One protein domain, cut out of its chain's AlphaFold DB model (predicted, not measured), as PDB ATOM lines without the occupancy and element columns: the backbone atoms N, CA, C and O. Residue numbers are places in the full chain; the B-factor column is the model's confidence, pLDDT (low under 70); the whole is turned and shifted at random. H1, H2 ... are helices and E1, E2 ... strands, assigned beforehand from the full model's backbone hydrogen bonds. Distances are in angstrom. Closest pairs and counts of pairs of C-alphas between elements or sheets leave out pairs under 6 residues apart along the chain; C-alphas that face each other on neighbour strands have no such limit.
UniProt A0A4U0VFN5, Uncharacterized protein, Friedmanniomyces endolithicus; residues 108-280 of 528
ATOM      1  N   SER A 108     -28.833 -28.450 -16.197       50.78
ATOM      2  CA  SER A 108     -27.916 -29.406 -16.831       50.78
ATOM      3  C   SER A 108     -28.628 -30.452 -17.702       50.78
ATOM      4  O   SER A 108     -28.029 -30.980 -18.643       50.78
ATOM      5  N   THR A 109     -29.924 -30.706 -17.482       52.69
ATOM      6  CA  THR A 109     -30.705 -31.648 -18.308       52.69
ATOM      7  C   THR A 109     -30.931 -31.151 -19.742       52.69
ATOM      8  O   THR A 109     -31.147 -31.946 -20.663       52.69
ATOM      9  N   PHE A 110     -30.789 -29.843 -19.974       51.41
ATOM     10  CA  PHE A 110     -30.797 -29.252 -21.313       51.41
ATOM     11  C   PHE A 110     -29.441 -29.349 -22.019       51.41
ATOM     12  O   PHE A 110     -29.413 -29.372 -23.251       51.41
ATOM     13  N   VAL A 111     -28.349 -29.473 -21.258       49.06
ATOM     14  CA  VAL A 111     -26.969 -29.556 -21.763       49.06
ATOM     15  C   VAL A 111     -26.619 -30.982 -22.198       49.06
ATOM     16  O   VAL A 111     -26.065 -31.176 -23.276       49.06
ATOM     17  N   TYR A 112     -26.988 -31.998 -21.409       47.91
ATOM     18  CA  TYR A 112     -26.618 -33.388 -21.696       47.91
ATOM     19  C   TYR A 112     -27.720 -34.164 -22.450       47.91
ATOM     20  O   TYR A 112     -28.858 -34.264 -21.969       47.91
ATOM     21  N   PRO A 113     -27.429 -34.766 -23.623       41.09
ATOM     22  CA  PRO A 113     -28.362 -35.671 -24.287       41.09
ATOM     23  C   PRO A 113     -28.565 -36.946 -23.455       41.09
ATOM     24  O   PRO A 113     -27.609 -37.559 -22.993       41.09
ATOM     25  N   GLY A 114     -29.824 -37.344 -23.249       40.84
ATOM     26  CA  GLY A 114     -30.185 -38.531 -22.462       40.84
ATOM     27  C   GLY A 114     -30.239 -38.336 -20.940       40.84
ATOM     28  O   GLY A 114     -30.683 -39.247 -20.244       40.84
ATOM     29  N   ALA A 115     -29.864 -37.167 -20.406       41.00
ATOM     30  CA  ALA A 115     -30.042 -36.880 -18.983       41.00
ATOM     31  C   ALA A 115     -31.540 -36.908 -18.601       41.00
ATOM     32  O   ALA A 115     -32.359 -36.318 -19.315       41.00
ATOM     33  N   PRO A 116     -31.932 -37.567 -17.491       44.91
ATOM     34  CA  PRO A 116     -33.326 -37.616 -17.069       44.91
ATOM     35  C   PRO A 116     -33.784 -36.206 -16.697       44.91
ATOM     36  O   PRO A 116     -33.287 -35.626 -15.734       44.91
ATOM     37  N   LEU A 117     -34.737 -35.666 -17.468       47.72
ATOM     38  CA  LEU A 117     -35.127 -34.248 -17.432       47.72
ATOM     39  C   LEU A 117     -35.621 -33.760 -16.059       47.72
ATOM     40  O   LEU A 117     -35.643 -32.560 -15.822       47.72
ATOM     41  N   TRP A 118     -35.960 -34.686 -15.155       51.00
ATOM     42  CA  TRP A 118     -35.881 -34.497 -13.706       51.00
ATOM     43  C   TRP A 118     -35.230 -35.722 -13.061       51.00
ATOM     44  O   TRP A 118     -35.587 -36.858 -13.385       51.00
ATOM     45  N   ARG A 119     -34.396 -35.505 -12.038       44.69
ATOM     46  CA  ARG A 119     -34.223 -36.514 -10.988       44.69
ATOM     47  C   ARG A 119     -35.466 -36.464 -10.105       44.69
ATOM     48  O   ARG A 119     -35.596 -35.580  -9.264       44.69
ATOM     49  N   LEU A 120     -36.385 -37.412 -10.293       49.53
ATOM     50  CA  LEU A 120     -37.362 -37.716  -9.245       49.53
ATOM     51  C   LEU A 120     -36.581 -37.984  -7.944       49.53
ATOM     52  O   LEU A 120     -35.522 -38.617  -8.025       49.53
ATOM     53  N   PRO A 121     -37.055 -37.534  -6.765       49.97
ATOM     54  CA  PRO A 121     -36.400 -37.883  -5.511       49.97
ATOM     55  C   PRO A 121     -36.280 -39.410  -5.443       49.97
ATOM     56  O   PRO A 121     -37.291 -40.107  -5.489       49.97
ATOM     57  N   GLN A 122     -35.045 -39.922  -5.389       46.56
ATOM     58  CA  GLN A 122     -34.735 -41.351  -5.580       46.56
ATOM     59  C   GLN A 122     -35.362 -42.271  -4.523       46.56
ATOM     60  O   GLN A 122     -35.346 -43.491  -4.665       46.56
ATOM     61  N   VAL A 123     -35.906 -41.695  -3.451       46.12
ATOM     62  CA  VAL A 123     -36.528 -42.428  -2.356       46.12
ATOM     63  C   VAL A 123     -38.014 -42.612  -2.646       46.12
ATOM     64  O   VAL A 123     -38.763 -41.638  -2.738       46.12
ATOM     65  N   ASP A 124     -38.443 -43.872  -2.736       47.94
ATOM     66  CA  ASP A 124     -39.857 -44.246  -2.817       47.94
ATOM     67  C   ASP A 124     -40.663 -43.525  -1.710       47.94
ATOM     68  O   ASP A 124     -40.350 -43.700  -0.527       47.94
ATOM     69  N   PRO A 125     -41.696 -42.726  -2.055       49.53
ATOM     70  CA  PRO A 125     -42.485 -41.947  -1.099       49.53
ATOM     71  C   PRO A 125     -42.998 -42.734   0.118       49.53
ATOM     72  O   PRO A 125     -43.090 -42.186   1.221       49.53
ATOM     73  N   VAL A 126     -43.341 -44.012  -0.080       50.47
ATOM     74  CA  VAL A 126     -43.914 -44.884   0.962       50.47
ATOM     75  C   VAL A 126     -42.835 -45.386   1.929       50.47
ATOM     76  O   VAL A 126     -43.101 -45.578   3.117       50.47
ATOM     77  N   LEU A 127     -41.600 -45.545   1.447       48.00
ATOM     78  CA  LEU A 127     -40.439 -45.883   2.269       48.00
ATOM     79  C   LEU A 127     -39.838 -44.638   2.940       48.00
ATOM     80  O   LEU A 127     -39.443 -44.718   4.103       48.00
ATOM     81  N   ALA A 128     -39.831 -43.487   2.260       48.78
ATOM     82  CA  ALA A 128     -39.330 -42.212   2.779       48.78
ATOM     83  C   ALA A 128     -40.021 -41.809   4.093       48.78
ATOM     84  O   ALA A 128     -39.356 -41.547   5.093       48.78
ATOM     85  N   THR A 129     -41.359 -41.838   4.107       49.78
ATOM     86  CA  THR A 129     -42.173 -41.472   5.281       49.78
ATOM     87  C   THR A 129     -42.093 -42.479   6.430       49.78
ATOM     88  O   THR A 129     -42.325 -42.094   7.572       49.78
ATOM     89  N   LYS A 130     -41.743 -43.748   6.164       52.78
ATOM     90  CA  LYS A 130     -41.616 -44.792   7.199       52.78
ATOM     91  C   LYS A 130     -40.202 -44.972   7.760       52.78
ATOM     92  O   LYS A 130     -40.081 -45.407   8.899       52.78
ATOM     93  N   ARG A 131     -39.144 -44.705   6.982       43.41
ATOM     94  CA  ARG A 131     -37.752 -45.029   7.369       43.41
ATOM     95  C   ARG A 131     -36.877 -43.835   7.741       43.41
ATOM     96  O   ARG A 131     -35.879 -44.045   8.420       43.41
ATOM     97  N   PHE A 132     -37.211 -42.611   7.328       45.56
ATOM     98  CA  PHE A 132     -36.294 -41.474   7.464       45.56
ATOM     99  C   PHE A 132     -36.986 -40.208   7.995       45.56
ATOM    100  O   PHE A 132     -37.560 -39.446   7.215       45.56
ATOM    101  N   PRO A 133     -36.859 -39.902   9.301       48.09
ATOM    102  CA  PRO A 133     -37.354 -38.650   9.880       48.09
ATOM    103  C   PRO A 133     -36.779 -37.387   9.215       48.09
ATOM    104  O   PRO A 133     -37.462 -36.378   9.131       48.09
ATOM    105  N   ALA A 134     -35.566 -37.437   8.656       42.00
ATOM    106  CA  ALA A 134     -35.016 -36.324   7.874       42.00
ATOM    107  C   ALA A 134     -35.815 -36.043   6.581       42.00
ATOM    108  O   ALA A 134     -35.960 -34.894   6.173       42.00
ATOM    109  N   LEU A 135     -36.404 -37.073   5.959       44.44
ATOM    110  CA  LEU A 135     -37.276 -36.904   4.792       44.44
ATOM    111  C   LEU A 135     -38.670 -36.394   5.172       44.44
ATOM    112  O   LEU A 135     -39.320 -35.776   4.330       44.44
ATOM    113  N   SER A 136     -39.114 -36.549   6.427       47.50
ATOM    114  CA  SER A 136     -40.357 -35.908   6.877       47.50
ATOM    115  C   SER A 136     -40.250 -34.376   6.869       47.50
ATOM    116  O   SER A 136     -41.254 -33.716   6.633       47.50
ATOM    117  N   GLN A 137     -39.041 -33.809   6.999       45.88
ATOM    118  CA  GLN A 137     -38.802 -32.368   6.839       45.88
ATOM    119  C   GLN A 137     -38.920 -31.912   5.372       45.88
ATOM    120  O   GLN A 137     -39.487 -30.855   5.105       45.88
ATOM    121  N   LEU A 138     -38.494 -32.730   4.403       44.12
ATOM    122  CA  LEU A 138     -38.724 -32.467   2.970       44.12
ATOM    123  C   LEU A 138     -40.218 -32.550   2.597       44.12
ATOM    124  O   LEU A 138     -40.697 -31.748   1.791       44.12
ATOM    125  N   VAL A 139     -40.967 -33.454   3.245       49.19
ATOM    126  CA  VAL A 139     -42.435 -33.585   3.133       49.19
ATOM    127  C   VAL A 139     -43.184 -32.330   3.631       49.19
ATOM    128  O   VAL A 139     -44.318 -32.115   3.208       49.19
ATOM    129  N   VAL A 140     -42.567 -31.463   4.450       51.59
ATOM    130  CA  VAL A 140     -43.168 -30.179   4.883       51.59
ATOM    131  C   VAL A 140     -43.278 -29.171   3.731       51.59
ATOM    132  O   VAL A 140     -44.134 -28.286   3.772       51.59
ATOM    133  N   SER A 141     -42.456 -29.284   2.681       62.91
ATOM    134  CA  SER A 141     -42.526 -28.341   1.559       62.91
ATOM    135  C   SER A 141     -43.815 -28.516   0.744       62.91
ATOM    136  O   SER A 141     -44.202 -29.619   0.353       62.91
ATOM    137  N   GLU A 142     -44.487 -27.407   0.428       68.69
ATOM    138  CA  GLU A 142     -45.757 -27.435  -0.317       68.69
ATOM    139  C   GLU A 142     -45.568 -27.981  -1.751       68.69
ATOM    140  O   GLU A 142     -46.476 -28.604  -2.310       68.69
ATOM    141  N   ALA A 143     -44.355 -27.847  -2.300       68.00
ATOM    142  CA  ALA A 143     -43.910 -28.491  -3.537       68.00
ATOM    143  C   ALA A 143     -43.851 -30.029  -3.418       68.00
ATOM    144  O   ALA A 143     -44.375 -30.728  -4.290       68.00
ATOM    145  N   ALA A 144     -43.308 -30.571  -2.317       69.19
ATOM    146  CA  ALA A 144     -43.323 -32.010  -2.046       69.19
ATOM    147  C   ALA A 144     -44.751 -32.542  -1.896       69.19
ATOM    148  O   ALA A 144     -45.093 -33.572  -2.477       69.19
ATOM    149  N   HIS A 145     -45.622 -31.817  -1.190       73.62
ATOM    150  CA  HIS A 145     -47.032 -32.184  -1.095       73.62
ATOM    151  C   HIS A 145     -47.709 -32.236  -2.479       73.62
ATOM    152  O   HIS A 145     -48.410 -33.205  -2.780       73.62
ATOM    153  N   ILE A 146     -47.456 -31.260  -3.364       76.62
ATOM    154  CA  ILE A 146     -47.949 -31.295  -4.752       76.62
ATOM    155  C   ILE A 146     -47.391 -32.496  -5.519       76.62
ATOM    156  O   ILE A 146     -48.160 -33.163  -6.217       76.62
ATOM    157  N   PHE A 147     -46.099 -32.791  -5.386       79.81
ATOM    158  CA  PHE A 147     -45.483 -33.966  -5.993       79.81
ATOM    159  C   PHE A 147     -46.189 -35.252  -5.537       79.81
ATOM    160  O   PHE A 147     -46.814 -35.940  -6.347       79.81
ATOM    161  N   TYR A 148     -46.190 -35.538  -4.232       77.06
ATOM    162  CA  TYR A 148     -46.744 -36.773  -3.676       77.06
ATOM    163  C   TYR A 148     -48.241 -36.933  -3.957       77.06
ATOM    164  O   TYR A 148     -48.664 -38.003  -4.404       77.06
ATOM    165  N   ALA A 149     -49.045 -35.879  -3.775       82.62
ATOM    166  CA  ALA A 149     -50.488 -35.939  -4.005       82.62
ATOM    167  C   ALA A 149     -50.837 -36.244  -5.472       82.62
ATOM    168  O   ALA A 149     -51.806 -36.958  -5.741       82.62
ATOM    169  N   ASN A 150     -50.060 -35.743  -6.440       86.12
ATOM    170  CA  ASN A 150     -50.308 -36.028  -7.855       86.12
ATOM    171  C   ASN A 150     -49.729 -37.382  -8.292       86.12
ATOM    172  O   ASN A 150     -50.407 -38.092  -9.034       86.12
ATOM    173  N   CYS A 151     -48.582 -37.814  -7.757       85.62
ATOM    174  CA  CYS A 151     -48.073 -39.180  -7.938       85.62
ATOM    175  C   CYS A 151     -49.076 -40.236  -7.431       85.62
ATOM    176  O   CYS A 151     -49.395 -41.186  -8.147       85.62
ATOM    177  N   GLN A 152     -49.652 -40.039  -6.240       84.81
ATOM    178  CA  GLN A 152     -50.703 -40.914  -5.707       84.81
ATOM    179  C   GLN A 152     -51.975 -40.897  -6.568       84.81
ATOM    180  O   GLN A 152     -52.578 -41.947  -6.784       84.81
ATOM    181  N   ARG A 153     -52.383 -39.735  -7.103       88.88
ATOM    182  CA  ARG A 153     -53.520 -39.647  -8.041       88.88
ATOM    183  C   ARG A 153     -53.267 -40.427  -9.327       88.88
ATOM    184  O   ARG A 153     -54.177 -41.115  -9.774       88.88
ATOM    185  N   LEU A 154     -52.065 -40.347  -9.900       90.31
ATOM    186  CA  LEU A 154     -51.695 -41.101 -11.103       90.31
ATOM    187  C   LEU A 154     -51.746 -42.611 -10.847       90.31
ATOM    188  O   LEU A 154     -52.469 -43.312 -11.552       90.31
ATOM    189  N   ARG A 155     -51.122 -43.091  -9.765       89.25
ATOM    190  CA  ARG A 155     -51.192 -44.507  -9.365       89.25
ATOM    191  C   ARG A 155     -52.634 -44.965  -9.106       89.25
ATOM    192  O   ARG A 155     -53.061 -45.968  -9.660       89.25
ATOM    193  N   LYS A 156     -53.436 -44.196  -8.359       90.06
ATOM    194  CA  LYS A 156     -54.842 -44.534  -8.050       90.06
ATOM    195  C   LYS A 156     -55.766 -44.533  -9.274       90.06
ATOM    196  O   LYS A 156     -56.707 -45.323  -9.334       90.06
ATOM    197  N   ASN A 157     -55.565 -43.603 -10.209       92.88
ATOM    198  CA  ASN A 157     -56.481 -43.405 -11.332       92.88
ATOM    199  C   ASN A 157     -56.045 -44.126 -12.608       92.88
ATOM    200  O   ASN A 157     -56.927 -44.479 -13.379       92.88
ATOM    201  N   TRP A 158     -54.750 -44.305 -12.866       93.62
ATOM    202  CA  TRP A 158     -54.208 -44.899 -14.099       93.62
ATOM    203  C   TRP A 158     -53.312 -46.120 -13.854       93.62
ATOM    204  O   TRP A 158     -52.853 -46.710 -14.826       93.62
ATOM    205  N   SER A 159     -53.066 -46.509 -12.596       91.56
ATOM    206  CA  SER A 159     -52.162 -47.617 -12.243       91.56
ATOM    207  C   SER A 159     -50.757 -47.464 -12.843       91.56
ATOM    208  O   SER A 159     -50.110 -48.448 -13.183       91.56
ATOM    209  N   CYS A 160     -50.286 -46.220 -12.990       85.12
ATOM    210  CA  CYS A 160     -49.002 -45.903 -13.607       85.12
ATOM    211  C   CYS A 160     -48.136 -45.007 -12.714       85.12
ATOM    212  O   CYS A 160     -48.640 -44.202 -11.921       85.12
ATOM    213  N   ASP A 161     -46.823 -45.104 -12.897       84.12
ATOM    214  CA  ASP A 161     -45.869 -44.165 -12.315       84.12
ATOM    215  C   ASP A 161     -45.829 -42.823 -13.065       84.12
ATOM    216  O   ASP A 161     -46.242 -42.748 -14.227       84.12
ATOM    217  N   PRO A 162     -45.317 -41.749 -12.428       80.94
ATOM    218  CA  PRO A 162     -45.258 -40.413 -13.023       80.94
ATOM    219  C   PRO A 162     -44.524 -40.353 -14.365       80.94
ATOM    220  O   PRO A 162     -44.965 -39.636 -15.255       80.94
ATOM    221  N   THR A 163     -43.453 -41.134 -14.530       77.94
ATOM    222  CA  THR A 163     -42.682 -41.259 -15.781       77.94
ATOM    223  C   THR A 163     -43.499 -41.871 -16.919       77.94
ATOM    224  O   THR A 163     -43.346 -41.473 -18.071       77.94
ATOM    225  N   SER A 164     -44.401 -42.798 -16.597       83.81
ATOM    226  CA  SER A 164     -45.275 -43.501 -17.544       83.81
ATOM    227  C   SER A 164     -46.600 -42.773 -17.807       83.81
ATOM    228  O   SER A 164     -47.396 -43.228 -18.625       83.81
ATOM    229  N   ALA A 165     -46.849 -41.639 -17.141       87.81
ATOM    230  CA  ALA A 165     -48.070 -40.852 -17.314       87.81
ATOM    231  C   ALA A 165     -48.139 -40.137 -18.678       87.81
ATOM    232  O   ALA A 165     -49.237 -39.835 -19.154       87.81
ATOM    233  N   LEU A 166     -46.992 -39.887 -19.319       88.94
ATOM    234  CA  LEU A 166     -46.899 -39.431 -20.709       88.94
ATOM    235  C   LEU A 166     -46.712 -40.610 -21.683       88.94
ATOM    236  O   LEU A 166     -46.119 -41.624 -21.307       88.94
ATOM    237  N   PRO A 167     -47.129 -40.471 -22.956       86.88
ATOM    238  CA  PRO A 167     -46.783 -41.423 -24.011       86.88
ATOM    239  C   PRO A 167     -45.263 -41.592 -24.171       86.88
ATOM    240  O   PRO A 167     -44.531 -40.602 -24.169       86.88
ATOM    241  N   LYS A 168     -44.785 -42.831 -24.373       83.38
ATOM    242  CA  LYS A 168     -43.343 -43.176 -24.424       83.38
ATOM    243  C   LYS A 168     -42.523 -42.308 -25.387       83.38
ATOM    244  O   LYS A 168     -41.427 -41.876 -25.052       83.38
ATOM    245  N   TYR A 169     -43.068 -42.004 -26.564       81.19
ATOM    246  CA  TYR A 169     -42.394 -41.204 -27.593       81.19
ATOM    247  C   TYR A 169     -42.173 -39.730 -27.194       81.19
ATOM    248  O   TYR A 169     -41.361 -39.045 -27.810       81.19
ATOM    249  N   PHE A 170     -42.834 -39.249 -26.135       82.88
ATOM    250  CA  PHE A 170     -42.619 -37.917 -25.568       82.88
ATOM    251  C   PHE A 170     -41.626 -37.879 -24.400       82.88
ATOM    252  O   PHE A 170     -41.273 -36.784 -23.966       82.88
ATOM    253  N   HIS A 171     -41.157 -39.023 -23.887       80.75
ATOM    254  CA  HIS A 171     -40.316 -39.076 -22.678       80.75
ATOM    255  C   HIS A 171     -38.974 -38.353 -22.842       80.75
ATOM    256  O   HIS A 171     -38.518 -37.702 -21.910       80.75
ATOM    257  N   ALA A 172     -38.364 -38.430 -24.028       72.69
ATOM    258  CA  ALA A 172     -37.082 -37.784 -24.320       72.69
ATOM    259  C   ALA A 172     -37.211 -36.305 -24.738       72.69
ATOM    260  O   ALA A 172     -36.241 -35.554 -24.647       72.69
ATOM    261  N   SER A 173     -38.383 -35.886 -25.229       76.19
ATOM    262  CA  SER A 173     -38.617 -34.522 -25.721       76.19
ATOM    263  C   SER A 173     -39.328 -33.629 -24.710       76.19
ATOM    264  O   SER A 173     -39.180 -32.415 -24.789       76.19
ATOM    265  N   THR A 174     -40.078 -34.196 -23.763       79.50
ATOM    266  CA  THR A 174     -40.858 -33.446 -22.773       79.50
ATOM    267  C   THR A 174     -40.101 -33.345 -21.458       79.50
ATOM    268  O   THR A 174     -39.995 -34.351 -20.751       79.50
ATOM    269  N   PRO A 175     -39.615 -32.156 -21.065       71.38
ATOM    270  CA  PRO A 175     -39.177 -31.977 -19.698       71.38
ATOM    271  C   PRO A 175     -40.369 -32.127 -18.752       71.38
ATOM    272  O   PRO A 175     -41.419 -31.511 -18.942       71.38
ATOM    273  N   TYR A 176     -40.198 -32.934 -17.708       72.75
ATOM    274  CA  TYR A 176     -41.135 -32.924 -16.593       72.75
ATOM    275  C   TYR A 176     -41.057 -31.577 -15.844       72.75
ATOM    276  O   TYR A 176     -40.114 -30.804 -16.005       72.75
ATOM    277  N   SER A 177     -42.087 -31.278 -15.056       78.81
ATOM    278  CA  SER A 177     -42.152 -30.174 -14.086       78.81
ATOM    279  C   SER A 177     -43.262 -30.486 -13.080       78.81
ATOM    280  O   SER A 177     -44.158 -31.286 -13.382       78.81
ATOM    281  N   LEU A 178     -43.254 -29.883 -11.892       78.38
ATOM    282  CA  LEU A 178     -44.343 -30.011 -10.923       78.38
ATOM    283  C   LEU A 178     -45.651 -29.440 -11.471       78.38
ATOM    284  O   LEU A 178     -46.708 -30.028 -11.223       78.38
ATOM    285  N   VAL A 179     -45.613 -28.352 -12.256       82.75
ATOM    286  CA  VAL A 179     -46.824 -27.882 -12.953       82.75
ATOM    287  C   VAL A 179     -47.349 -28.954 -13.910       82.75
ATOM    288  O   VAL A 179     -48.542 -29.264 -13.862       82.75
ATOM    289  N   LEU A 180     -46.493 -29.566 -14.739       86.50
ATOM    290  CA  LEU A 180     -46.911 -30.616 -15.672       86.50
ATOM    291  C   LEU A 180     -47.449 -31.847 -14.927       86.50
ATOM    292  O   LEU A 180     -48.538 -32.328 -15.243       86.50
ATOM    293  N   LEU A 181     -46.756 -32.299 -13.879       87.00
ATOM    294  CA  LEU A 181     -47.194 -33.390 -13.004       87.00
ATOM    295  C   LEU A 181     -48.560 -33.097 -12.364       87.00
ATOM    296  O   LEU A 181     -49.418 -33.977 -12.298       87.00
ATOM    297  N   ARG A 182     -48.806 -31.852 -11.940       87.44
ATOM    298  CA  ARG A 182     -50.107 -31.409 -11.425       87.44
ATOM    299  C   ARG A 182     -51.189 -31.415 -12.508       87.44
ATOM    300  O   ARG A 182     -52.311 -31.833 -12.218       87.44
ATOM    301  N   GLN A 183     -50.886 -30.997 -13.739       89.25
ATOM    302  CA  GLN A 183     -51.833 -31.094 -14.861       89.25
ATOM    303  C   GLN A 183     -52.166 -32.559 -15.181       89.25
ATOM    304  O   GLN A 183     -53.342 -32.891 -15.309       89.25
ATOM    305  N   LEU A 184     -51.172 -33.453 -15.220       91.38
ATOM    306  CA  LEU A 184     -51.364 -34.900 -15.406       91.38
ATOM    307  C   LEU A 184     -52.176 -35.524 -14.254       91.38
ATOM    308  O   LEU A 184     -53.116 -36.283 -14.490       91.38
ATOM    309  N   GLY A 185     -51.899 -35.135 -13.008       91.00
ATOM    310  CA  GLY A 185     -52.676 -35.535 -11.832       91.00
ATOM    311  C   GLY A 185     -54.139 -35.072 -11.879       91.00
ATOM    312  O   GLY A 185     -55.027 -35.799 -11.430       91.00
ATOM    313  N   MET A 186     -54.423 -33.901 -12.463       91.44
ATOM    314  CA  MET A 186     -55.796 -33.470 -12.757       91.44
ATOM    315  C   MET A 186     -56.408 -34.248 -13.928       91.44
ATOM    316  O   MET A 186     -57.545 -34.695 -13.822       91.44
ATOM    317  N   LEU A 187     -55.680 -34.450 -15.028       92.81
ATOM    318  CA  LEU A 187     -56.156 -35.238 -16.170       92.81
ATOM    319  C   LEU A 187     -56.596 -36.642 -15.732       92.81
ATOM    320  O   LEU A 187     -57.677 -37.086 -16.119       92.81
ATOM    321  N   SER A 188     -55.837 -37.291 -14.842       94.50
ATOM    322  CA  SER A 188     -56.178 -38.621 -14.326       94.50
ATOM    323  C   SER A 188     -57.448 -38.649 -13.475       94.50
ATOM    324  O   SER A 188     -58.233 -39.594 -13.578       94.50
ATOM    325  N   SER A 189     -57.727 -37.595 -12.698       91.44
ATOM    326  CA  SER A 189     -58.968 -37.511 -11.915       91.44
ATOM    327  C   SER A 189     -60.207 -37.320 -12.801       91.44
ATOM    328  O   SER A 189     -61.285 -37.838 -12.478       91.44
ATOM    329  N   TYR A 190     -60.053 -36.659 -13.955       89.62
ATOM    330  CA  TYR A 190     -61.117 -36.489 -14.947       89.62
ATOM    331  C   TYR A 190     -61.293 -37.699 -15.880       89.62
ATOM    332  O   TYR A 190     -62.443 -38.046 -16.159       89.62
ATOM    333  N   SER A 191     -60.235 -38.400 -16.297       89.25
ATOM    334  CA  SER A 191     -60.372 -39.560 -17.199       89.25
ATOM    335  C   SER A 191     -60.534 -40.920 -16.510       89.25
ATOM    336  O   SER A 191     -61.072 -41.820 -17.137       89.25
ATOM    337  N   ASN A 192     -60.127 -41.057 -15.237       83.50
ATOM    338  CA  ASN A 192     -60.363 -42.191 -14.323       83.50
ATOM    339  C   ASN A 192     -60.327 -43.589 -14.988       83.50
ATOM    340  O   ASN A 192     -61.338 -44.084 -15.481       83.50
ATOM    341  N   LYS A 193     -59.159 -44.235 -14.944       85.88
ATOM    342  CA  LYS A 193     -58.778 -45.500 -15.602       85.88
ATOM    343  C   LYS A 193     -58.640 -45.460 -17.123       85.88
ATOM    344  O   LYS A 193     -57.944 -46.314 -17.660       85.88
ATOM    345  N   ASN A 194     -59.160 -44.446 -17.817       88.56
ATOM    346  CA  ASN A 194     -58.892 -44.285 -19.246       88.56
ATOM    347  C   ASN A 194     -57.663 -43.389 -19.501       88.56
ATOM    348  O   ASN A 194     -57.787 -42.174 -19.670       88.56
ATOM    349  N   MET A 195     -56.463 -43.979 -19.465       92.00
ATOM    350  CA  MET A 195     -55.209 -43.283 -19.800       92.00
ATOM    351  C   MET A 195     -55.033 -43.125 -21.320       92.00
ATOM    352  O   MET A 195     -54.642 -42.055 -21.784       92.00
ATOM    353  N   LEU A 196     -55.387 -44.155 -22.100       90.06
ATOM    354  CA  LEU A 196     -55.222 -44.176 -23.559       90.06
ATOM    355  C   LEU A 196     -56.013 -43.054 -24.248       90.06
ATOM    356  O   LEU A 196     -55.452 -42.335 -25.073       90.06
ATOM    357  N   ALA A 197     -57.267 -42.816 -23.848       87.44
ATOM    358  CA  ALA A 197     -58.052 -41.692 -24.359       87.44
ATOM    359  C   ALA A 197     -57.364 -40.338 -24.105       87.44
ATOM    360  O   ALA A 197     -57.395 -39.459 -24.964       87.44
ATOM    361  N   VAL A 198     -56.702 -40.162 -22.954       92.50
ATOM    362  CA  VAL A 198     -55.954 -38.929 -22.654       92.50
ATOM    363  C   VAL A 198     -54.722 -38.808 -23.533       92.50
ATOM    364  O   VAL A 198     -54.473 -37.723 -24.045       92.50
ATOM    365  N   HIS A 199     -53.985 -39.898 -23.752       93.50
ATOM    366  CA  HIS A 199     -52.822 -39.917 -24.646       93.50
ATOM    367  C   HIS A 199     -53.203 -39.546 -26.087       93.50
ATOM    368  O   HIS A 199     -52.520 -38.721 -26.690       93.50
ATOM    369  N   VAL A 200     -54.333 -40.049 -26.595       91.50
ATOM    370  CA  VAL A 200     -54.897 -39.687 -27.911       91.50
ATOM    371  C   VAL A 200     -55.244 -38.194 -27.999       91.50
ATOM    372  O   VAL A 200     -54.818 -37.506 -28.928       91.50
ATOM    373  N   ILE A 201     -55.998 -37.664 -27.026       92.12
ATOM    374  CA  ILE A 201     -56.416 -36.249 -27.016       92.12
ATOM    375  C   ILE A 201     -55.196 -35.320 -26.861       92.12
ATOM    376  O   ILE A 201     -55.130 -34.270 -27.502       92.12
ATOM    377  N   LEU A 202     -54.220 -35.717 -26.038       94.12
ATOM    378  CA  LEU A 202     -52.982 -34.975 -25.803       94.12
ATOM    379  C   LEU A 202     -52.111 -34.911 -27.061       94.12
ATOM    380  O   LEU A 202     -51.663 -33.825 -27.429       94.12
ATOM    381  N   HIS A 203     -51.929 -36.043 -27.746       92.94
ATOM    382  CA  HIS A 203     -51.219 -36.109 -29.021       92.94
ATOM    383  C   HIS A 203     -51.864 -35.197 -30.071       92.94
ATOM    384  O   HIS A 203     -51.175 -34.418 -30.721       92.94
ATOM    385  N   HIS A 204     -53.193 -35.216 -30.183       92.12
ATOM    386  CA  HIS A 204     -53.910 -34.351 -31.116       92.12
ATOM    387  C   HIS A 204     -53.713 -32.856 -30.829       92.12
ATOM    388  O   HIS A 204     -53.467 -32.083 -31.754       92.12
ATOM    389  N   HIS A 205     -53.788 -32.427 -29.566       93.19
ATOM    390  CA  HIS A 205     -53.557 -31.019 -29.228       93.19
ATOM    391  C   HIS A 205     -52.100 -30.587 -29.451       93.19
ATOM    392  O   HIS A 205     -51.872 -29.473 -29.922       93.19
ATOM    393  N   TRP A 206     -51.135 -31.480 -29.217       93.50
ATOM    394  CA  TRP A 206     -49.736 -31.267 -29.593       93.50
ATOM    395  C   TRP A 206     -49.562 -31.116 -31.115       93.50
ATOM    396  O   TRP A 206     -48.969 -30.133 -31.560       93.50
ATOM    397  N   GLN A 207     -50.166 -31.997 -31.925       91.69
ATOM    398  CA  GLN A 207     -50.165 -31.874 -33.392       91.69
ATOM    399  C   GLN A 207     -50.776 -30.539 -33.848       91.69
ATOM    400  O   GLN A 207     -50.192 -29.846 -34.679       91.69
ATOM    401  N   GLN A 208     -51.919 -30.141 -33.273       91.44
ATOM    402  CA  GLN A 208     -52.558 -28.850 -33.553       91.44
ATOM    403  C   GLN A 208     -51.644 -27.666 -33.218       91.44
ATOM    404  O   GLN A 208     -51.550 -26.727 -34.008       91.44
ATOM    405  N   ARG A 209     -50.949 -27.700 -32.072       93.06
ATOM    406  CA  ARG A 209     -50.020 -26.634 -31.680       93.06
ATOM    407  C   ARG A 209     -48.837 -26.537 -32.641       93.06
ATOM    408  O   ARG A 209     -48.496 -25.424 -33.038       93.06
ATOM    409  N   LEU A 210     -48.231 -27.657 -33.035       90.56
ATOM    410  CA  LEU A 210     -47.125 -27.654 -33.998       90.56
ATOM    411  C   LEU A 210     -47.568 -27.137 -35.370       90.56
ATOM    412  O   LEU A 210     -46.924 -26.239 -35.914       90.56
ATOM    413  N   ALA A 211     -48.719 -27.600 -35.868       88.31
ATOM    414  CA  ALA A 211     -49.307 -27.095 -37.106       88.31
ATOM    415  C   ALA A 211     -49.592 -25.584 -37.038       88.31
ATOM    416  O   ALA A 211     -49.254 -24.862 -37.966       88.31
ATOM    417  N   SER A 212     -50.115 -25.072 -35.914       89.44
ATOM    418  CA  SER A 212     -50.365 -23.628 -35.741       89.44
ATOM    419  C   SER A 212     -49.099 -22.758 -35.711       89.44
ATOM    420  O   SER A 212     -49.195 -21.539 -35.813       89.44
ATOM    421  N   ARG A 213     -47.919 -23.373 -35.554       87.06
ATOM    422  CA  ARG A 213     -46.605 -22.714 -35.609       87.06
ATOM    423  C   ARG A 213     -45.884 -22.951 -36.946       87.06
ATOM    424  O   ARG A 213     -44.698 -22.657 -37.039       87.06
ATOM    425  N   ASN A 214     -46.569 -23.506 -37.954       86.62
ATOM    426  CA  ASN A 214     -46.003 -23.955 -39.235       86.62
ATOM    427  C   ASN A 214     -44.842 -24.965 -39.088       86.62
ATOM    428  O   ASN A 214     -43.999 -25.096 -39.976       86.62
ATOM    429  N   ILE A 215     -44.787 -25.701 -37.969       84.31
ATOM    430  CA  ILE A 215     -43.773 -26.732 -37.729       84.31
ATOM    431  C   ILE A 215     -44.241 -28.011 -38.430       84.31
ATOM    432  O   ILE A 215     -44.936 -28.848 -37.851       84.31
ATOM    433  N   HIS A 216     -43.881 -28.131 -39.708       72.44
ATOM    434  CA  HIS A 216     -44.220 -29.263 -40.567       72.44
ATOM    435  C   HIS A 216     -42.961 -30.060 -40.922       72.44
ATOM    436  O   HIS A 216     -42.090 -29.573 -41.637       72.44
ATOM    437  N   GLY A 217     -42.869 -31.299 -40.440       61.44
ATOM    438  CA  GLY A 217     -41.786 -32.216 -40.796       61.44
ATOM    439  C   GLY A 217     -41.672 -33.406 -39.842       61.44
ATOM    440  O   GLY A 217     -42.269 -33.385 -38.761       61.44
ATOM    441  N   PRO A 218     -40.910 -34.451 -40.214       58.72
ATOM    442  CA  PRO A 218     -40.529 -35.504 -39.284       58.72
ATOM    443  C   PRO A 218     -39.644 -34.892 -38.194       58.72
ATOM    444  O   PRO A 218     -38.526 -34.450 -38.451       58.72
ATOM    445  N   ILE A 219     -40.166 -34.836 -36.971       62.47
ATOM    446  CA  ILE A 219     -39.451 -34.277 -35.824       62.47
ATOM    447  C   ILE A 219     -38.340 -35.257 -35.464       62.47
ATOM    448  O   ILE A 219     -38.586 -36.283 -34.828       62.47
ATOM    449  N   SER A 220     -37.118 -34.956 -35.893       54.09
ATOM    450  CA  SER A 220     -35.950 -35.747 -35.536       54.09
ATOM    451  C   SER A 220     -35.776 -35.744 -34.016       54.09
ATOM    452  O   SER A 220     -35.796 -34.701 -33.354       54.09
ATOM    453  N   SER A 221     -35.630 -36.945 -33.454       48.84
ATOM    454  CA  SER A 221     -35.420 -37.180 -32.026       48.84
ATOM    455  C   SER A 221     -34.085 -36.571 -31.592       48.84
ATOM    456  O   SER A 221     -33.041 -37.210 -31.681       48.84
ATOM    457  N   GLY A 222     -34.123 -35.307 -31.176       52.56
ATOM    458  CA  GLY A 222     -32.929 -34.497 -30.932       52.56
ATOM    459  C   GLY A 222     -33.152 -32.995 -31.112       52.56
ATOM    460  O   GLY A 222     -32.404 -32.216 -30.530       52.56
ATOM    461  N   LEU A 223     -34.196 -32.570 -31.839       61.03
ATOM    462  CA  LEU A 223     -34.536 -31.150 -31.953       61.03
ATOM    463  C   LEU A 223     -34.903 -30.557 -30.578       61.03
ATOM    464  O   LEU A 223     -35.852 -30.977 -29.906       61.03
ATOM    465  N   ARG A 224     -34.106 -29.567 -30.164       65.19
ATOM    466  CA  ARG A 224     -34.193 -28.851 -28.889       65.19
ATOM    467  C   ARG A 224     -34.406 -27.369 -29.180       65.19
ATOM    468  O   ARG A 224     -33.455 -26.641 -29.430       65.19
ATOM    469  N   SER A 225     -35.661 -26.930 -29.156       76.50
ATOM    470  CA  SER A 225     -36.007 -25.506 -29.146       76.50
ATOM    471  C   SER A 225     -36.812 -25.252 -27.885       76.50
ATOM    472  O   SER A 225     -37.866 -25.860 -27.703       76.50
ATOM    473  N   PHE A 226     -36.287 -24.427 -26.984       79.69
ATOM    474  CA  PHE A 226     -36.879 -24.213 -25.667       79.69
ATOM    475  C   PHE A 226     -37.608 -22.872 -25.603       79.69
ATOM    476  O   PHE A 226     -37.104 -21.855 -26.071       79.69
ATOM    477  N   GLN A 227     -38.792 -22.874 -24.993       81.06
ATOM    478  CA  GLN A 227     -39.517 -21.672 -24.595       81.06
ATOM    479  C   GLN A 227     -39.542 -21.599 -23.062       81.06
ATOM    480  O   GLN A 227     -39.996 -22.538 -22.408       81.06
ATOM    481  N   THR A 228     -39.074 -20.495 -22.480       81.12
ATOM    482  CA  THR A 228     -39.310 -20.212 -21.058       81.12
ATOM    483  C   THR A 228     -40.711 -19.633 -20.913       81.12
ATOM    484  O   THR A 228     -41.032 -18.624 -21.541       81.12
ATOM    485  N   ILE A 229     -41.551 -20.247 -20.084       77.38
ATOM    486  CA  ILE A 229     -42.878 -19.723 -19.751       77.38
ATOM    487  C   ILE A 229     -43.012 -19.525 -18.244       77.38
ATOM    488  O   ILE A 229     -42.489 -20.299 -17.447       77.38
ATOM    489  N   ARG A 230     -43.757 -18.490 -17.849       76.12
ATOM    490  CA  ARG A 230     -44.143 -18.239 -16.456       76.12
ATOM    491  C   ARG A 230     -45.533 -18.838 -16.214       76.12
ATOM    492  O   ARG A 230     -46.504 -18.301 -16.750       76.12
ATOM    493  N   PRO A 231     -45.693 -19.920 -15.424       67.38
ATOM    494  CA  PRO A 231     -47.008 -20.521 -15.157       67.38
ATOM    495  C   PRO A 231     -47.954 -19.604 -14.356       67.38
ATOM    496  O   PRO A 231     -49.167 -19.844 -14.271       67.38
ATOM    497  N   ALA A 232     -47.400 -18.548 -13.756       53.06
ATOM    498  CA  ALA A 232     -48.084 -17.571 -12.924       53.06
ATOM    499  C   ALA A 232     -49.037 -16.660 -13.721       53.06
ATOM    500  O   ALA A 232     -48.678 -15.552 -14.099       53.06
ATOM    501  N   GLN A 233     -50.276 -17.129 -13.918       48.09
ATOM    502  CA  GLN A 233     -51.513 -16.324 -13.798       48.09
ATOM    503  C   GLN A 233     -52.780 -17.188 -13.941       48.09
ATOM    504  O   GLN A 233     -53.763 -16.953 -13.243       48.09
ATOM    505  N   ASN A 234     -52.761 -18.246 -14.763       43.22
ATOM    506  CA  ASN A 234     -53.947 -19.091 -15.022       43.22
ATOM    507  C   ASN A 234     -54.221 -20.181 -13.962       43.22
ATOM    508  O   ASN A 234     -55.294 -20.783 -13.949       43.22
ATOM    509  N   ILE A 235     -53.276 -20.431 -13.051       49.22
ATOM    510  CA  ILE A 235     -53.417 -21.400 -11.943       49.22
ATOM    511  C   ILE A 235     -54.090 -20.752 -10.705       49.22
ATOM    512  O   ILE A 235     -54.486 -21.445  -9.770       49.22
ATOM    513  N   SER A 236     -54.299 -19.429 -10.734       39.50
ATOM    514  CA  SER A 236     -54.792 -18.576  -9.634       39.50
ATOM    515  C   SER A 236     -56.222 -18.844  -9.143       39.50
ATOM    516  O   SER A 236     -56.601 -18.337  -8.092       39.50
ATOM    517  N   LYS A 237     -57.028 -19.659  -9.840       42.75
ATOM    518  CA  LYS A 237     -58.427 -19.957  -9.458       42.75
ATOM    519  C   LYS A 237     -58.584 -20.934  -8.276       42.75
ATOM    520  O   LYS A 237     -59.614 -21.590  -8.161       42.75
ATOM    521  N   TYR A 238     -57.578 -21.036  -7.410       42.47
ATOM    522  CA  TYR A 238     -57.701 -21.639  -6.083       42.47
ATOM    523  C   TYR A 238     -57.548 -20.528  -5.033       42.47
ATOM    524  O   TYR A 238     -56.453 -19.975  -4.915       42.47
ATOM    525  N   PRO A 239     -58.611 -20.175  -4.287       35.78
ATOM    526  CA  PRO A 239     -58.494 -19.230  -3.187       35.78
ATOM    527  C   PRO A 239     -57.688 -19.883  -2.057       35.78
ATOM    528  O   PRO A 239     -58.096 -20.899  -1.499       35.78
ATOM    529  N   GLY A 240     -56.531 -19.297  -1.747       40.25
ATOM    530  CA  GLY A 240     -55.578 -19.811  -0.761       40.25
ATOM    531  C   GLY A 240     -54.281 -20.323  -1.396       40.25
ATOM    532  O   GLY A 240     -54.264 -21.355  -2.060       40.25
ATOM    533  N   LYS A 241     -53.182 -19.604  -1.122       44.44
ATOM    534  CA  LYS A 241     -51.785 -20.014  -1.359       44.44
ATOM    535  C   LYS A 241     -51.405 -20.395  -2.811       44.44
ATOM    536  O   LYS A 241     -50.980 -21.505  -3.121       44.44
ATOM    537  N   GLY A 242     -51.494 -19.440  -3.733       44.00
ATOM    538  CA  GLY A 242     -51.034 -19.624  -5.117       44.00
ATOM    539  C   GLY A 242     -49.519 -19.460  -5.313       44.00
ATOM    540  O   GLY A 242     -49.124 -18.485  -5.942       44.00
ATOM    541  N   GLY A 243     -48.674 -20.383  -4.821       50.34
ATOM    542  CA  GLY A 243     -47.206 -20.220  -4.915       50.34
ATOM    543  C   GLY A 243     -46.332 -21.478  -4.771       50.34
ATOM    544  O   GLY A 243     -45.227 -21.374  -4.258       50.34
ATOM    545  N   HIS A 244     -46.817 -22.667  -5.148       58.22
ATOM    546  CA  HIS A 244     -46.176 -23.954  -4.786       58.22
ATOM    547  C   HIS A 244     -45.684 -24.803  -5.972       58.22
ATOM    548  O   HIS A 244     -45.390 -25.989  -5.823       58.22
ATOM    549  N   CYS A 245     -45.653 -24.223  -7.168       67.06
ATOM    550  CA  CYS A 245     -45.023 -24.817  -8.345       67.06
ATOM    551  C   CYS A 245     -43.987 -23.827  -8.886       67.06
ATOM    552  O   CYS A 245     -43.926 -22.688  -8.422       67.06
ATOM    553  N   GLU A 246     -43.199 -24.251  -9.866       71.69
ATOM    554  CA  GLU A 246     -42.137 -23.444 -10.455       71.69
ATOM    555  C   GLU A 246     -42.673 -22.107 -10.997       71.69
ATOM    556  O   GLU A 246     -43.714 -22.044 -11.661       71.69
ATOM    557  N   THR A 247     -41.957 -21.023 -10.697       68.81
ATOM    558  CA  THR A 247     -42.280 -19.656 -11.138       68.81
ATOM    559  C   THR A 247     -42.004 -19.451 -12.625       68.81
ATOM    560  O   THR A 247     -42.731 -18.715 -13.295       68.81
ATOM    561  N   GLU A 248     -40.992 -20.146 -13.138       72.75
ATOM    562  CA  GLU A 248     -40.617 -20.241 -14.543       72.75
ATOM    563  C   GLU A 248     -40.347 -21.712 -14.871       72.75
ATOM    564  O   GLU A 248     -39.775 -22.432 -14.052       72.75
ATOM    565  N   ILE A 249     -40.749 -22.164 -16.057       77.12
ATOM    566  CA  ILE A 249     -40.364 -23.474 -16.596       77.12
ATOM    567  C   ILE A 249     -39.864 -23.316 -18.025       77.12
ATOM    568  O   ILE A 249     -40.365 -22.477 -18.776       77.12
ATOM    569  N   GLN A 250     -38.908 -24.151 -18.413       78.62
ATOM    570  CA  GLN A 250     -38.467 -24.292 -19.793       78.62
ATOM    571  C   GLN A 250     -39.156 -25.501 -20.424       78.62
ATOM    572  O   GLN A 250     -39.071 -26.625 -19.927       78.62
ATOM    573  N   GLU A 251     -39.847 -25.280 -21.535       84.38
ATOM    574  CA  GLU A 251     -40.531 -26.327 -22.290       84.38
ATOM    575  C   GLU A 251     -39.859 -26.518 -23.643       84.38
ATOM    576  O   GLU A 251     -39.585 -25.543 -24.340       84.38
ATOM    577  N   ASN A 252     -39.650 -27.764 -24.067       85.12
ATOM    578  CA  ASN A 252     -39.276 -28.026 -25.453       85.12
ATOM    579  C   ASN A 252     -40.509 -27.835 -26.348       85.12
ATOM    580  O   ASN A 252     -41.521 -28.512 -26.161       85.12
ATOM    581  N   ILE A 253     -40.411 -26.972 -27.356       85.19
ATOM    582  CA  ILE A 253     -41.468 -26.720 -28.340       85.19
ATOM    583  C   ILE A 253     -41.865 -28.016 -29.066       85.19
ATOM    584  O   ILE A 253     -43.041 -28.189 -29.385       85.19
ATOM    585  N   TYR A 254     -40.930 -28.947 -29.272       85.44
ATOM    586  CA  TYR A 254     -41.195 -30.244 -29.904       85.44
ATOM    587  C   TYR A 254     -41.782 -31.298 -28.944       85.44
ATOM    588  O   TYR A 254     -42.360 -32.285 -29.400       85.44
ATOM    589  N   GLY A 255     -41.670 -31.099 -27.626       87.81
ATOM    590  CA  GLY A 255     -42.275 -31.958 -26.599       87.81
ATOM    591  C   GLY A 255     -43.728 -31.588 -26.286       87.81
ATOM    592  O   GLY A 255     -44.308 -30.703 -26.917       87.81
ATOM    593  N   ILE A 256     -44.318 -32.251 -25.289       89.69
ATOM    594  CA  ILE A 256     -45.591 -31.838 -24.681       89.69
ATOM    595  C   ILE A 256     -45.369 -30.588 -23.827       89.69
ATOM    596  O   ILE A 256     -44.436 -30.511 -23.035       89.69
ATOM    597  N   THR A 257     -46.279 -29.628 -23.953       90.44
ATOM    598  CA  THR A 257     -46.280 -28.370 -23.195       90.44
ATOM    599  C   THR A 257     -47.478 -28.283 -22.243       90.44
ATOM    600  O   THR A 257     -48.476 -29.009 -22.361       90.44
ATOM    601  N   LEU A 258     -47.443 -27.326 -21.317       88.94
ATOM    602  CA  LEU A 258     -48.591 -26.917 -20.516       88.94
ATOM    603  C   LEU A 258     -49.759 -26.446 -21.390       88.94
ATOM    604  O   LEU A 258     -50.911 -26.660 -21.013       88.94
ATOM    605  N   GLN A 259     -49.497 -25.865 -22.567       90.12
ATOM    606  CA  GLN A 259     -50.545 -25.499 -23.524       90.12
ATOM    607  C   GLN A 259     -51.338 -26.741 -23.973       90.12
ATOM    608  O   GLN A 259     -52.575 -26.724 -23.942       90.12
ATOM    609  N   ASP A 260     -50.643 -27.832 -24.306       93.12
ATOM    610  CA  ASP A 260     -51.243 -29.091 -24.779       93.12
ATOM    611  C   ASP A 260     -52.044 -29.783 -23.668       93.12
ATOM    612  O   ASP A 260     -53.195 -30.190 -23.865       93.12
ATOM    613  N   THR A 261     -51.483 -29.860 -22.457       91.75
ATOM    614  CA  THR A 261     -52.181 -30.460 -21.306       91.75
ATOM    615  C   THR A 261     -53.380 -29.623 -20.853       91.75
ATOM    616  O   THR A 261     -54.435 -30.187 -20.553       91.75
ATOM    617  N   CYS A 262     -53.298 -28.289 -20.896       90.19
ATOM    618  CA  CYS A 262     -54.433 -27.406 -20.605       90.19
ATOM    619  C   CYS A 262     -55.523 -27.454 -21.690       90.19
ATOM    620  O   CYS A 262     -56.708 -27.290 -21.380       90.19
ATOM    621  N   ALA A 263     -55.174 -27.670 -22.963       89.75
ATOM    622  CA  ALA A 263     -56.149 -27.942 -24.023       89.75
ATOM    623  C   ALA A 263     -56.862 -29.285 -23.779       89.75
ATOM    624  O   ALA A 263     -58.091 -29.319 -23.686       89.75
ATOM    625  N   THR A 264     -56.088 -30.343 -23.528       92.94
ATOM    626  CA  THR A 264     -56.575 -31.693 -23.189       92.94
ATOM    627  C   THR A 264     -57.539 -31.661 -22.004       92.94
ATOM    628  O   THR A 264     -58.653 -32.181 -22.085       92.94
ATOM    629  N   LEU A 265     -57.168 -30.968 -20.922       91.12
ATOM    630  CA  LEU A 265     -57.989 -30.850 -19.719       91.12
ATOM    631  C   LEU A 265     -59.313 -30.123 -19.993       91.12
ATOM    632  O   LEU A 265     -60.350 -30.537 -19.478       91.12
ATOM    633  N   ARG A 266     -59.313 -29.070 -20.823       89.62
ATOM    634  CA  ARG A 266     -60.545 -28.373 -21.245       89.62
ATOM    635  C   ARG A 266     -61.436 -29.254 -22.121       89.62
ATOM    636  O   ARG A 266     -62.656 -29.199 -21.985       89.62
ATOM    637  N   SER A 267     -60.861 -30.058 -23.011       89.06
ATOM    638  CA  SER A 267     -61.608 -30.990 -23.864       89.06
ATOM    639  C   SER A 267     -62.262 -32.108 -23.045       89.06
ATOM    640  O   SER A 267     -63.465 -32.329 -23.175       89.06
ATOM    641  N   ILE A 268     -61.533 -32.714 -22.103       89.38
ATOM    642  CA  ILE A 268     -62.087 -33.739 -21.204       89.38
ATOM    643  C   ILE A 268     -63.133 -33.143 -20.252       89.38
ATOM    644  O   ILE A 268     -64.197 -33.733 -20.087       89.38
ATOM    645  N   LYS A 269     -62.895 -31.961 -19.662       88.62
ATOM    646  CA  LYS A 269     -63.888 -31.292 -18.796       88.62
ATOM    647  C   LYS A 269     -65.213 -31.039 -19.521       88.62
ATOM    648  O   LYS A 269     -66.260 -31.333 -18.954       88.62
ATOM    649  N   ARG A 270     -65.172 -30.558 -20.772       85.56
ATOM    650  CA  ARG A 270     -66.372 -30.374 -21.611       85.56
ATOM    651  C   ARG A 270     -67.085 -31.697 -21.892       85.56
ATOM    652  O   ARG A 270     -68.298 -31.771 -21.736       85.56
ATOM    653  N   ALA A 271     -66.340 -32.751 -22.229       82.25
ATOM    654  CA  ALA A 271     -66.924 -34.074 -22.437       82.25
ATOM    655  C   ALA A 271     -67.607 -34.611 -21.164       82.25
ATOM    656  O   ALA A 271     -68.733 -35.098 -21.240       82.25
ATOM    657  N   VAL A 272     -66.977 -34.464 -19.992       82.38
ATOM    658  CA  VAL A 272     -67.557 -34.863 -18.697       82.38
ATOM    659  C   VAL A 272     -68.801 -34.036 -18.342       82.38
ATOM    660  O   VAL A 272     -69.759 -34.610 -17.834       82.38
ATOM    661  N   ALA A 273     -68.833 -32.732 -18.642       81.06
ATOM    662  CA  ALA A 273     -70.016 -31.890 -18.427       81.06
ATOM    663  C   ALA A 273     -71.219 -32.363 -19.267       81.06
ATOM    664  O   ALA A 273     -72.245 -32.734 -18.700       81.06
ATOM    665  N   GLY A 274     -71.052 -32.515 -20.587       73.06
ATOM    666  CA  GLY A 274     -72.111 -33.037 -21.468       73.06
ATOM    667  C   GLY A 274     -72.491 -34.509 -21.209       73.06
ATOM    668  O   GLY A 274     -73.541 -34.985 -21.643       73.06
ATOM    669  N   ALA A 275     -71.663 -35.263 -20.474       72.44
ATOM    670  CA  ALA A 275     -72.047 -36.584 -19.976       72.44
ATOM    671  C   ALA A 275     -73.032 -36.510 -18.798       72.44
ATOM    672  O   ALA A 275     -73.816 -37.448 -18.649       72.44
ATOM    673  N   ASN A 276     -72.989 -35.436 -18.001       72.50
ATOM    674  CA  ASN A 276     -73.883 -35.196 -16.868       72.50
ATOM    675  C   ASN A 276     -75.211 -34.567 -17.310       72.50
ATOM    676  O   ASN A 276     -76.252 -35.062 -16.903       72.50
ATOM    677  N   GLU A 277     -75.182 -33.544 -18.170       72.12
ATOM    678  CA  GLU A 277     -76.385 -32.825 -18.641       72.12
ATOM    679  C   GLU A 277     -77.382 -33.755 -19.358       72.12
ATOM    680  O   GLU A 277     -78.585 -33.712 -19.122       72.12
ATOM    681  N   ALA A 278     -76.872 -34.676 -20.179       61.12
ATOM    682  CA  ALA A 278     -77.680 -35.673 -20.884       61.12
ATOM    683  C   ALA A 278     -78.268 -36.782 -19.982       61.12
ATOM    684  O   ALA A 278     -78.912 -37.697 -20.488       61.12
ATOM    685  N   ASP A 279     -77.991 -36.751 -18.678       55.28
ATOM    686  CA  ASP A 279     -78.471 -37.713 -17.679       55.28
ATOM    687  C   ASP A 279     -79.540 -37.097 -16.747       55.28
ATOM    688  O   ASP A 279     -80.073 -37.798 -15.886       55.28
ATOM    689  N   ASP A 280     -79.855 -35.808 -16.952       56.41
ATOM    690  CA  ASP A 280     -80.949 -35.070 -16.305       56.41
ATOM    691  C   ASP A 280     -82.144 -34.833 -17.264       56.41
ATOM    692  O   ASP A 280     -83.201 -34.367 -16.843       56.41
TER     693      ASP A 280
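What this domain is: This is residues 108 to 280 of the 528 residues of an uncharacterized protein of Friedmanniomyces endolithicus (UniProt A0A4U0VFN5). Three helices, H4, H6 and H8, run side by side the same way in a row with H6 in the middle, and H7 crosses H8 steeply and meets H6 near one end. A small strand hairpin, E1 and E2, has a long loop between its strands, the short helices H2 and H3 make a corner far from the middle, and residues 273 to 280 stick out. The printed part has 173 residues with eight named helices and two named strands, in the order H1 H2 H3 H4 H5 H6 H7 E1 E2 H8; the sheet, E1 - E2, is antiparallel and the class is mostly helix. The whole is compact, with a radius of gyration of the C-alphas of 17.1 A and spans of 53 by 51 by 30 A.

Where its parts are: E1 is residues 226 to 229 and E2 residues 249 to 252. H8, residues 258 to 277, is 28.5 A long, from C-alpha 258 at (-48.591, -26.917, -20.516) to C-alpha 277 at (-76.385, -32.825, -18.641). H7, residues 195 to 212, is 25.8 A long; H6, residues 178 to 191, 19.7 A; and H4, residues 142 to 158, 23.8 A. The shorter helices are H1, residues 108 to 111, with C-alpha 108 at (-27.916, -29.406, -16.831); H2, residues 125 to 131; H3, residues 133 to 139; and H5, residues 162 to 165.

How they stand to each other: E1 and E2 form an antiparallel hairpin at 147 degrees, with N 229 and O 249 2.8 A apart and N 227 and O 251 2.9 A apart, within hydrogen-bond range. H6, the hub, touches H8 at a shallow tilt of 22 degrees, the same way; the closest C-alphas, of Leu 187 and Leu 265, are 5.9 A apart. H6 touches H4 at a shallow tilt of 32 degrees, the same way, closest at the C-alphas of Asn 150 and Gly 185, 4.7 A. H7 touches H8, by residues 260 to 264 of H8 alone, at a steep tilt of 54 degrees, opposite ways, closest at the C-alphas of His 205 and Asp 260, 5.4 A. H6 and H7 touch through residues 187 to 191 and 195 to 198 alone, with the C-alphas of Ser 191 and Val 198 closest at 7.0 A. H4 and H5 only just touch, with 3 pairs of C-alphas within 8 A, the closest those of Cys 151 and Pro 162, 5.9 A. H2 and H3 touch only at the corner, the C-alphas of Ala 128 and Leu 135 closest at 6.0 A. H1 is apart from H2, H4 and H6, among others. In H4, H6, H7 and H8 every O i to N i+4 pair is within hydrogen-bond range; in H2 it is 2 of 3, in H3 1 of 3 beside 4 of 4 O i to N i+3 pairs, and H1 and H5 are too short for an O i to N i+4 pair.

The domain as a whole: The two C-alphas farthest apart, of Tyr 112 and Asp 280, are 54.6 A apart. The printed part has no cut. The links H1 to H2, H5 to H6, H7 to E1 and E1 to E2 are long. The mean pLDDT of the printed part is 72.7, and residues 108 to 144, 217 to 224, 231 to 245, 247 and 278 to 280 are under 70.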